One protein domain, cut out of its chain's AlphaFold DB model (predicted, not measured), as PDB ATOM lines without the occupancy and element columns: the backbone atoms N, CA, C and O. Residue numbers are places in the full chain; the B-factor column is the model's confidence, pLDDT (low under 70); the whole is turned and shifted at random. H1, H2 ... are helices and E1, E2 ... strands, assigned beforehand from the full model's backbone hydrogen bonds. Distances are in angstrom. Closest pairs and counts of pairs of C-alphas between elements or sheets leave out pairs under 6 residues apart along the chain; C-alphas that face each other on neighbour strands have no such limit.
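This is residues 7 to 87 of the 103 residues of an uncharacterized protein of Azospirillum doebereinerae (UniProt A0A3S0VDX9). A small sandwich, two sheets face to face, is built of a four-stranded sheet, E1 E6 E3 E4, with the two-stranded sheet E2 E5 over part of one face. Short helix H1 packs on the other face, over E3 and E4. The 81 printed residues hold six named strands and one named helix, in the order E1 E2 E3 E4 E5 E6 H1; both sheets are antiparallel and the class is mostly strand. The whole is compact, with a radius of gyration of the C-alphas of 11.7 A, and spans 29 by 28 by 23 A.

Find C-alpha 10 at (140.617, 205.226, 289.570), where E1 begins, residues 10 to 14, 13.5 A long. Then come E2, residues 20 to 25, 15.6 A; E3, residues 29 to 35, 19.2 A; E4, residues 41 to 43, 6.6 A; E5, residues 49 to 54, 15.5 A; and E6, residues 66 to 72, 19.1 A. H1, residues 73 to 80, runs 10.3 A to C-alpha 80 at (135.936, 218.715, 280.103).

Look first at edge strand E1 beside E6, where N 12 and O 68 are 2.8 A apart. E6 neighbours E3, with N 32 and O 69 at 2.8 A. E3 and E4 form a hairpin, with N 33 and O 41 at 2.8 A. In the other sheet, N 23 of E2 and O 51 of E5 are 2.9 A apart. Between the sheets, the closest C-alphas of E2 and E6 are those of Leu 25 and Ala 70, 6.1 A. H1 is on the larger sheet at a height of 7.5 A, along the strands, at 21 degrees to E3 on the local plane; its closest C-alpha pair with E4 is Ala 42 and Ala 80, 5.5 A. Every O i to N i+4 pair in H1 is within hydrogen-bond range.

The two farthest C-alphas, those of Arg 27 and Pro 63, are 30.5 A apart. The printed part has no cut. The link from E5 to E6, 11 residues, is long. Look for pLDDT under 70 at residues 59 to 60 and 80 to 87.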
ATOM      1  N   ARG A   7     148.587 207.128 288.827       73.38
ATOM      2  CA  ARG A   7     148.242 206.106 289.834       73.38
ATOM      3  C   ARG A   7     147.178 206.586 290.818       73.38
ATOM      4  O   ARG A   7     146.560 205.775 291.505       73.38
ATOM      5  N   GLU A   8     146.953 207.894 290.895       73.50
ATOM      6  CA  GLU A   8     145.871 208.465 291.690       73.50
ATOM      7  C   GLU A   8     144.514 208.362 290.987       73.50
ATOM      8  O   GLU A   8     143.480 208.509 291.648       73.50
ATOM      9  N   CYS A   9     144.504 208.084 289.680       81.44
ATOM     10  CA  CYS A   9     143.281 207.915 288.916       81.44
ATOM     11  C   CYS A   9     142.672 206.527 289.139       81.44
ATOM     12  O   CYS A   9     143.348 205.508 289.007       81.44
ATOM     13  N   HIS A  10     141.366 206.480 289.411       86.00
ATOM     14  CA  HIS A  10     140.617 205.226 289.570       86.00
ATOM     15  C   HIS A  10     139.524 205.150 288.517       86.00
ATOM     16  O   HIS A  10     138.677 206.035 288.449       86.00
ATOM     17  N   ALA A  11     139.540 204.107 287.691       89.00
ATOM     18  CA  ALA A  11     138.585 203.937 286.603       89.00
ATOM     19  C   ALA A  11     137.621 202.782 286.878       89.00
ATOM     20  O   ALA A  11     138.011 201.722 287.365       89.00
ATOM     21  N   VAL A  12     136.360 202.982 286.514       91.00
ATOM     22  CA  VAL A  12     135.299 201.984 286.606       91.00
ATOM     23  C   VAL A  12     134.584 201.903 285.268       91.00
ATOM     24  O   VAL A  12     134.199 202.919 284.690       91.00
ATOM     25  N   ARG A  13     134.413 200.676 284.777       91.31
ATOM     26  CA  ARG A  13     133.772 200.391 283.498       91.31
ATOM     27  C   ARG A  13     132.296 200.043 283.678       91.31
ATOM     28  O   ARG A  13     131.924 199.248 284.546       91.31
ATOM     29  N   PHE A  14     131.481 200.627 282.816       90.38
ATOM     30  CA  PHE A  14     130.063 200.352 282.649       90.38
ATOM     31  C   PHE A  14     129.891 199.699 281.284       90.38
ATOM     32  O   PHE A  14     130.418 200.212 280.297       90.38
ATOM     33  N   ASP A  15     129.185 198.572 281.221       90.06
ATOM     34  CA  ASP A  15     129.039 197.796 279.981       90.06
ATOM     35  C   ASP A  15     127.640 197.932 279.374       90.06
ATOM     36  O   ASP A  15     127.445 197.625 278.199       90.06
ATOM     37  N   ARG A  16     126.666 198.417 280.151       88.38
ATOM     38  CA  ARG A  16     125.286 198.617 279.702       88.38
ATOM     39  C   ARG A  16     124.600 199.784 280.425       88.38
ATOM     40  O   ARG A  16     124.987 200.124 281.547       88.38
ATOM     41  N   PRO A  17     123.542 200.361 279.823       83.25
ATOM     42  CA  PRO A  17     122.721 201.373 280.477       83.25
ATOM     43  C   PRO A  17     122.134 200.869 281.796       83.25
ATOM     44  O   PRO A  17     121.660 199.736 281.870       83.25
ATOM     45  N   GLY A  18     122.113 201.725 282.817       79.50
ATOM     46  CA  GLY A  18     121.520 201.382 284.112       79.50
ATOM     47  C   GLY A  18     122.416 200.537 285.020       79.50
ATOM     48  O   GLY A  18     122.015 200.242 286.145       79.50
ATOM     49  N   ASP A  19     123.622 200.159 284.572       84.69
ATOM     50  CA  ASP A  19     124.624 199.577 285.460       84.69
ATOM     51  C   ASP A  19     124.922 200.557 286.599       84.69
ATOM     52  O   ASP A  19     125.315 201.704 286.374       84.69
ATOM     53  N   VAL A  20     124.771 200.079 287.832       85.75
ATOM     54  CA  VAL A  20     125.210 200.804 289.022       85.75
ATOM     55  C   VAL A  20     126.565 200.259 289.440       85.75
ATOM     56  O   VAL A  20     126.738 199.049 289.630       85.75
ATOM     57  N   ARG A  21     127.547 201.147 289.592       88.25
ATOM     58  CA  ARG A  21     128.881 200.783 290.077       88.25
ATOM     59  C   ARG A  21     129.274 201.624 291.277       88.25
ATOM     60  O   ARG A  21     128.923 202.798 291.380       88.25
ATOM     61  N   ARG A  22     130.032 200.998 292.178       87.19
ATOM     62  CA  ARG A  22     130.680 201.689 293.292       87.19
ATOM     63  C   ARG A  22     131.866 202.474 292.753       87.19
ATOM     64  O   ARG A  22     132.685 201.922 292.022       87.19
ATOM     65  N   PHE A  23     131.958 203.731 293.147       86.00
ATOM     66  CA  PHE A  23     132.995 204.639 292.691       86.00
ATOM     67  C   PHE A  23     133.506 205.466 293.870       86.00
ATOM     68  O   PHE A  23     132.725 206.135 294.544       86.00
ATOM     69  N   GLN A  24     134.805 205.388 294.149       86.81
ATOM     70  CA  GLN A  24     135.435 206.119 295.246       86.81
ATOM     71  C   GLN A  24     136.033 207.420 294.722       86.81
ATOM     72  O   GLN A  24     136.868 207.400 293.821       86.81
ATOM     73  N   LEU A  25     135.679 208.530 295.361       85.44
ATOM     74  CA  LEU A  25     136.323 209.824 295.172       85.44
ATOM     75  C   LEU A  25     137.136 210.198 296.401       85.44
ATOM     76  O   LEU A  25     136.694 210.026 297.541       85.44
ATOM     77  N   ARG A  26     138.341 210.704 296.152       87.06
ATOM     78  CA  ARG A  26     139.212 211.298 297.169       87.06
ATOM     79  C   ARG A  26     139.055 212.815 297.170       87.06
ATOM     80  O   ARG A  26     138.380 213.392 296.317       87.06
ATOM     81  N   ARG A  27     139.690 213.466 298.146       83.62
ATOM     82  CA  ARG A  27     139.756 214.929 298.197       83.62
ATOM     83  C   ARG A  27     140.397 215.444 296.904       83.62
ATOM     84  O   ARG A  27     141.318 214.817 296.389       83.62
ATOM     85  N   ASP A  28     139.869 216.544 296.381       83.56
ATOM     86  CA  ASP A  28     140.346 217.210 295.160       83.56
ATOM     87  C   ASP A  28     140.229 216.386 293.866       83.56
ATOM     88  O   ASP A  28     140.826 216.742 292.848       83.56
ATOM     89  N   GLN A  29     139.427 215.317 293.868       86.38
ATOM     90  CA  GLN A  29     139.104 214.550 292.668       86.38
ATOM     91  C   GLN A  29     137.699 214.854 292.159       86.38
ATOM     92  O   GLN A  29     136.782 215.101 292.939       86.38
ATOM     93  N   TRP A  30     137.532 214.818 290.839       87.44
ATOM     94  CA  TRP A  30     136.244 214.877 290.149       87.44
ATOM     95  C   TRP A  30     136.015 213.582 289.375       87.44
ATOM     96  O   TRP A  30     136.968 212.895 288.994       87.44
ATOM     97  N   MET A  31     134.746 213.262 289.131       86.75
ATOM     98  CA  MET A  31     134.378 212.162 288.247       86.75
ATOM     99  C   MET A  31     134.351 212.657 286.806       86.75
ATOM    100  O   MET A  31     133.750 213.691 286.520       86.75
ATOM    101  N   VAL A  32     134.961 211.898 285.901       86.75
ATOM    102  CA  VAL A  32     134.910 212.149 284.460       86.75
ATOM    103  C   VAL A  32     134.352 210.932 283.745       86.75
ATOM    104  O   VAL A  32     134.892 209.839 283.895       86.75
ATOM    105  N   LEU A  33     133.299 211.114 282.951       86.69
ATOM    106  CA  LEU A  33     132.810 210.087 282.037       86.69
ATOM    107  C   LEU A  33     133.512 210.204 280.687       86.69
ATOM    108  O   LEU A  33     133.567 211.281 280.088       86.69
ATOM    109  N   LEU A  34     134.019 209.074 280.211       85.56
ATOM    110  CA  LEU A  34     134.661 208.901 278.918       85.56
ATOM    111  C   LEU A  34     133.849 207.882 278.115       85.56
ATOM    112  O   LEU A  34     133.881 206.681 278.396       85.56
ATOM    113  N   ALA A  35     133.121 208.380 277.120       85.50
ATOM    114  CA  ALA A  35     132.405 207.577 276.137       85.50
ATOM    115  C   ALA A  35     133.077 207.733 274.766       85.50
ATOM    116  O   ALA A  35     133.537 208.819 274.400       85.50
ATOM    117  N   VAL A  36     133.171 206.639 274.007       83.19
ATOM    118  CA  VAL A  36     133.844 206.650 272.700       83.19
ATOM    119  C   VAL A  36     133.098 207.576 271.740       83.19
ATOM    120  O   VAL A  36     131.888 207.453 271.560       83.19
ATOM    121  N   GLY A  37     133.836 208.494 271.108       79.81
ATOM    122  CA  GLY A  37     133.278 209.479 270.177       79.81
ATOM    123  C   GLY A  37     132.618 210.684 270.849       79.81
ATOM    124  O   GLY A  37     132.062 211.529 270.149       79.81
ATOM    125  N   GLU A  38     132.692 210.793 272.178       78.88
ATOM    126  CA  GLU A  38     132.110 211.899 272.935       78.88
ATOM    127  C   GLU A  38     133.155 212.813 273.563       78.88
ATOM    128  O   GLU A  38     134.308 212.441 273.787       78.88
ATOM    129  N   VAL A  39     132.717 214.027 273.895       77.75
ATOM    130  CA  VAL A  39     133.498 214.939 274.727       77.75
ATOM    131  C   VAL A  39     133.455 214.442 276.180       77.75
ATOM    132  O   VAL A  39     132.362 214.151 276.673       77.75
ATOM    133  N   PRO A  40     134.604 214.367 276.883       81.56
ATOM    134  CA  PRO A  40     134.650 214.003 278.294       81.56
ATOM    135  C   PRO A  40     133.714 214.850 279.155       81.56
ATOM    136  O   PRO A  40     133.690 216.078 279.048       81.56
ATOM    137  N   GLN A  41     132.978 214.197 280.050       80.12
ATOM    138  CA  GLN A  41     132.012 214.857 280.921       80.12
ATOM    139  C   GLN A  41     132.521 214.877 282.358       80.12
ATOM    140  O   GLN A  41     132.566 213.826 282.988       80.12
ATOM    141  N   ALA A  42     132.906 216.040 282.888       81.75
ATOM    142  CA  ALA A  42     133.383 216.154 284.266       81.75
ATOM    143  C   ALA A  42     132.293 216.679 285.203       81.75
ATOM    144  O   ALA A  42     131.733 217.747 284.960       81.75
ATOM    145  N   SER A  43     132.060 215.963 286.301       78.38
ATOM    146  CA  SER A  43     131.090 216.327 287.330       78.38
ATOM    147  C   SER A  43     131.791 216.480 288.688       78.38
ATOM    148  O   SER A  43     132.399 215.515 289.176       78.38
ATOM    149  N   PRO A  44     131.742 217.677 289.308       74.00
ATOM    150  CA  PRO A  44     132.122 217.834 290.703       74.00
ATOM    151  C   PRO A  44     131.068 217.145 291.573       74.00
ATOM    152  O   PRO A  44     129.924 217.590 291.626       74.00
ATOM    153  N   LEU A  45     131.432 216.058 292.252       71.12
ATOM    154  CA  LEU A  45     130.544 215.459 293.252       71.12
ATOM    155  C   LEU A  45     130.641 216.219 294.579       71.12
ATOM    156  O   LEU A  45     131.592 216.967 294.807       71.12
ATOM    157  N   ALA A  46     129.653 216.012 295.454       72.38
ATOM    158  CA  ALA A  46     129.465 216.751 296.708       72.38
ATOM    159  C   ALA A  46     130.639 216.662 297.712       72.38
ATOM    160  O   ALA A  46     130.630 217.358 298.725       72.38
ATOM    161  N   GLY A  47     131.649 215.833 297.451       76.25
ATOM    162  CA  GLY A  47     132.851 215.716 298.267       76.25
ATOM    163  C   GLY A  47     133.606 214.410 298.008       76.25
ATOM    164  O   GLY A  47     133.292 213.679 297.067       76.25
ATOM    165  N   PRO A  48     134.629 214.100 298.820       84.50
ATOM    166  CA  PRO A  48     135.192 212.755 298.870       84.50
ATOM    167  C   PRO A  48     134.170 211.767 299.452       84.50
ATOM    168  O   PRO A  48     133.435 212.105 300.377       84.50
ATOM    169  N   GLY A  49     134.153 210.532 298.953       85.75
ATOM    170  CA  GLY A  49     133.216 209.507 299.415       85.75
ATOM    171  C   GLY A  49     133.081 208.329 298.456       85.75
ATOM    172  O   GLY A  49     133.681 208.314 297.378       85.75
ATOM    173  N   VAL A  50     132.294 207.330 298.862       85.94
ATOM    174  CA  VAL A  50     131.872 206.233 297.983       85.94
ATOM    175  C   VAL A  50     130.499 206.556 297.420       85.94
ATOM    176  O   VAL A  50     129.544 206.799 298.150       85.94
ATOM    177  N   TYR A  51     130.388 206.479 296.104       82.75
ATOM    178  CA  TYR A  51     129.165 206.783 295.386       82.75
ATOM    179  C   TYR A  51     128.661 205.564 294.625       82.75
ATOM    180  O   TYR A  51     129.440 204.786 294.067       82.75
ATOM    181  N   GLY A  52     127.340 205.405 294.604       84.31
ATOM    182  CA  GLY A  52     126.636 204.544 293.670       84.31
ATOM    183  C   GLY A  52     126.356 205.363 292.425       84.31
ATOM    184  O   GLY A  52     125.485 206.233 292.429       84.31
ATOM    185  N   VAL A  53     127.130 205.121 291.376       82.00
ATOM    186  CA  VAL A  53     127.004 205.862 290.124       82.00
ATOM    187  C   VAL A  53     126.202 205.018 289.153       82.00
ATOM    188  O   VAL A  53     126.546 203.863 288.909       82.00
ATOM    189  N   ASN A  54     125.142 205.610 288.614       83.69
ATOM    190  CA  ASN A  54     124.403 205.090 287.475       83.69
ATOM    191  C   ASN A  54     124.699 205.992 286.274       83.69
ATOM    192  O   ASN A  54     124.549 207.210 286.372       83.69
ATOM    193  N   VAL A  55     125.091 205.400 285.147       78.19
ATOM    194  CA  VAL A  55     125.226 206.114 283.873       78.19
ATOM    195  C   VAL A  55     124.027 205.758 282.985       78.19
ATOM    196  O   VAL A  55     124.058 204.747 282.275       78.19
ATOM    197  N   PRO A  56     122.928 206.536 283.026       71.12
ATOM    198  CA  PRO A  56     121.814 206.335 282.110       71.12
ATOM    199  C   PRO A  56     122.208 206.680 280.669       71.12
ATOM    200  O   PRO A  56     122.938 207.638 280.416       71.12
ATOM    201  N   ALA A  57     121.612 205.955 279.716       71.69
ATOM    202  CA  ALA A  57     121.800 206.175 278.277       71.69
ATOM    203  C   ALA A  57     121.370 207.573 277.792       71.69
ATOM    204  O   ALA A  57     121.631 207.937 276.657       71.69
ATOM    205  N   THR A  58     120.689 208.365 278.622       72.06
ATOM    206  CA  THR A  58     120.288 209.740 278.294       72.06
ATOM    207  C   THR A  58     121.402 210.767 278.512       72.06
ATOM    208  O   THR A  58     121.263 211.911 278.071       72.06
ATOM    209  N   LEU A  59     122.497 210.396 279.188       68.31
ATOM    210  CA  LEU A  59     123.622 211.298 279.468       68.31
ATOM    211  C   LEU A  59     124.683 211.313 278.365       68.31
ATOM    212  O   LEU A  59     125.465 212.258 278.298       68.31
ATOM    213  N   HIS A  60     124.685 210.311 277.490       69.62
ATOM    214  CA  HIS A  60     125.642 210.154 276.401       69.62
ATOM    215  C   HIS A  60     124.928 209.619 275.150       69.62
ATOM    216  O   HIS A  60     123.909 208.944 275.231       69.62
ATOM    217  N   ARG A  61     125.457 209.920 273.971       73.88
ATOM    218  CA  ARG A  61     125.072 209.360 272.664       73.88
ATOM    219  C   ARG A  61     126.004 208.229 272.219       73.88
ATOM    220  O   ARG A  61     125.615 207.426 271.377       73.88
ATOM    221  N   GLY A  62     127.225 208.179 272.754       71.44
ATOM    222  CA  GLY A  62     128.220 207.151 272.442       71.44
ATOM    223  C   GLY A  62     127.792 205.745 272.889       71.44
ATOM    224  O   GLY A  62     127.032 205.617 273.853       71.44
ATOM    225  N   PRO A  63     128.258 204.678 272.217       82.69
ATOM    226  CA  PRO A  63     127.968 203.309 272.624       82.69
ATOM    227  C   PRO A  63     128.702 202.946 273.922       82.69
ATOM    228  O   PRO A  63     129.773 203.475 274.222       82.69
ATOM    229  N   PHE A  64     128.146 201.990 274.667       82.56
ATOM    230  CA  PHE A  64     128.882 201.307 275.730       82.56
ATOM    231  C   PHE A  64     130.033 200.475 275.128       82.56
ATOM    232  O   PHE A  64     129.908 199.999 273.996       82.56
ATOM    233  N   PRO A  65     131.145 200.262 275.856       88.75
ATOM    234  CA  PRO A  65     131.368 200.575 277.270       88.75
ATOM    235  C   PRO A  65     131.727 202.040 277.552       88.75
ATOM    236  O   PRO A  65     132.332 202.718 276.724       88.75
ATOM    237  N   ILE A  66     131.417 202.491 278.769       87.88
ATOM    238  CA  ILE A  66     131.771 203.823 279.282       87.88
ATOM    239  C   ILE A  66     132.705 203.680 280.471       87.88
ATOM    240  O   ILE A  66     132.515 202.808 281.322       87.88
ATOM    241  N   LEU A  67     133.706 204.552 280.544       90.12
ATOM    242  CA  LEU A  67     134.606 204.639 281.686       90.12
ATOM    243  C   LEU A  67     134.246 205.860 282.527       90.12
ATOM    244  O   LEU A  67     134.294 206.982 282.033       90.12
ATOM    245  N   ALA A  68     133.928 205.650 283.800       88.81
ATOM    246  CA  ALA A  68     133.977 206.713 284.794       88.81
ATOM    247  C   ALA A  68     135.367 206.711 285.428       88.81
ATOM    248  O   ALA A  68     135.853 205.656 285.831       88.81
ATOM    249  N   VAL A  69     136.011 207.869 285.525       89.81
ATOM    250  CA  VAL A  69     137.373 208.003 286.051       89.81
ATOM    251  C   VAL A  69     137.405 209.067 287.136       89.81
ATOM    252  O   VAL A  69     136.985 210.199 286.907       89.81
ATOM    253  N   ALA A  70     137.882 208.706 288.325       89.94
ATOM    254  CA  ALA A  70     138.149 209.642 289.406       89.94
ATOM    255  C   ALA A  70     139.539 210.193 289.149       89.94
ATOM    256  O   ALA A  70     140.486 209.416 289.061       89.94
ATOM    257  N   MET A  71     139.671 211.503 288.986       87.38
ATOM    258  CA  MET A  71     140.955 212.132 288.678       87.38
ATOM    259  C   MET A  71     141.057 213.506 289.332       87.38
ATOM    260  O   MET A  71     140.019 214.081 289.670       87.38
ATOM    261  N   PRO A  72     142.267 214.068 289.495       87.19
ATOM    262  CA  PRO A  72     142.428 215.399 290.065       87.19
ATOM    263  C   PRO A  72     141.576 216.445 289.334       87.19
ATOM    264  O   PRO A  72     141.546 216.485 288.101       87.19
ATOM    265  N   ALA A  73     140.910 217.319 290.091       82.56
ATOM    266  CA  ALA A  73     139.954 218.301 289.579       82.56
ATOM    267  C   ALA A  73     140.543 219.178 288.465       82.56
ATOM    268  O   ALA A  73     139.875 219.458 287.476       82.56
ATOM    269  N   MET A  74     141.820 219.556 288.575       81.31
ATOM    270  CA  MET A  74     142.517 220.298 287.521       81.31
ATOM    271  C   MET A  74     142.535 219.551 286.182       81.31
ATOM    272  O   MET A  74     142.296 220.158 285.142       81.31
ATOM    273  N   VAL A  75     142.798 218.242 286.199       80.56
ATOM    274  CA  VAL A  75     142.838 217.405 284.990       80.56
ATOM    275  C   VAL A  75     141.430 217.227 284.436       80.56
ATOM    276  O   VAL A  75     141.218 217.406 283.240       80.56
ATOM    277  N   ALA A  76     140.455 216.965 285.309       80.50
ATOM    278  CA  ALA A  76     139.051 216.851 284.928       80.50
ATOM    279  C   ALA A  76     138.533 218.129 284.252       80.50
ATOM    280  O   ALA A  76     137.883 218.062 283.211       80.50
ATOM    281  N   VAL A  77     138.873 219.298 284.804       75.50
ATOM    282  CA  VAL A  77     138.530 220.600 284.225       75.50
ATOM    283  C   VAL A  77     139.204 220.796 282.871       75.50
ATOM    284  O   VAL A  77     138.542 221.272 281.958       75.50
ATOM    285  N   LEU A  78     140.474 220.419 282.701       76.06
ATOM    286  CA  LEU A  78     141.161 220.520 281.406       76.06
ATOM    287  C   LEU A  78     140.559 219.578 280.351       76.06
ATOM    288  O   LEU A  78     140.448 219.968 279.193       76.06
ATOM    289  N   LEU A  79     140.132 218.375 280.743       73.31
ATOM    290  CA  LEU A  79     139.526 217.396 279.835       73.31
ATOM    291  C   LEU A  79     138.090 217.754 279.446       73.31
ATOM    292  O   LEU A  79     137.725 217.618 278.281       73.31
ATOM    293  N   ALA A  80     137.283 218.228 280.397       64.62
ATOM    294  CA  ALA A  80     135.936 218.715 280.103       64.62
ATOM    295  C   ALA A  80     135.963 220.065 279.377       64.62
ATOM    296  O   ALA A  80     135.048 220.391 278.615       64.62
ATOM    297  N   ARG A  81     137.020 220.872 279.562       57.94
ATOM    298  CA  ARG A  81     137.125 222.161 278.890       57.94
ATOM    299  C   ARG A  81     137.657 222.071 277.456       57.94
ATOM    300  O   ARG A  81     138.793 222.424 277.170       57.94
ATOM    301  N   ARG A  82     136.710 221.852 276.535       49.41
ATOM    302  CA  ARG A  82     136.394 222.874 275.507       49.41
ATOM    303  C   ARG A  82     135.481 224.004 276.023       49.41
ATOM    304  O   ARG A  82     135.166 224.909 275.268       49.41
ATOM    305  N   GLY A  83     135.094 223.997 277.298       40.88
ATOM    306  CA  GLY A  83     134.681 225.189 278.047       40.88
ATOM    307  C   GLY A  83     133.450 225.012 278.933       40.88
ATOM    308  O   GLY A  83     133.261 225.811 279.849       40.88
ATOM    309  N   GLU A  84     132.642 223.977 278.715       43.78
ATOM    310  CA  GLU A  84     131.311 223.878 279.319       43.78
ATOM    311  C   GLU A  84     131.266 222.924 280.518       43.78
ATOM    312  O   GLU A  84     131.889 221.864 280.529       43.78
ATOM    313  N   LYS A  85     130.518 223.326 281.556       44.69
ATOM    314  CA  LYS A  85     130.150 222.450 282.673       44.69
ATOM    315  C   LYS A  85     129.305 221.318 282.107       44.69
ATOM    316  O   LYS A  85     128.205 221.572 281.617       44.69
ATOM    317  N   VAL A  86     129.801 220.091 282.190       52.41
ATOM    318  CA  VAL A  86     128.998 218.952 281.778       52.41
ATOM    319  C   VAL A  86     128.133 218.516 282.951       52.41
ATOM    320  O   VAL A  86     128.623 218.340 284.060       52.41
ATOM    321  N   ARG A  87     126.832 218.484 282.663       53.53
ATOM    322  CA  ARG A  87     125.669 218.130 283.486       53.53
ATOM    323  C   ARG A  87     125.970 217.375 284.785       53.53
ATOM    324  O   ARG A  87     126.719 216.402 284.790       53.53
TER     325      ARG A  87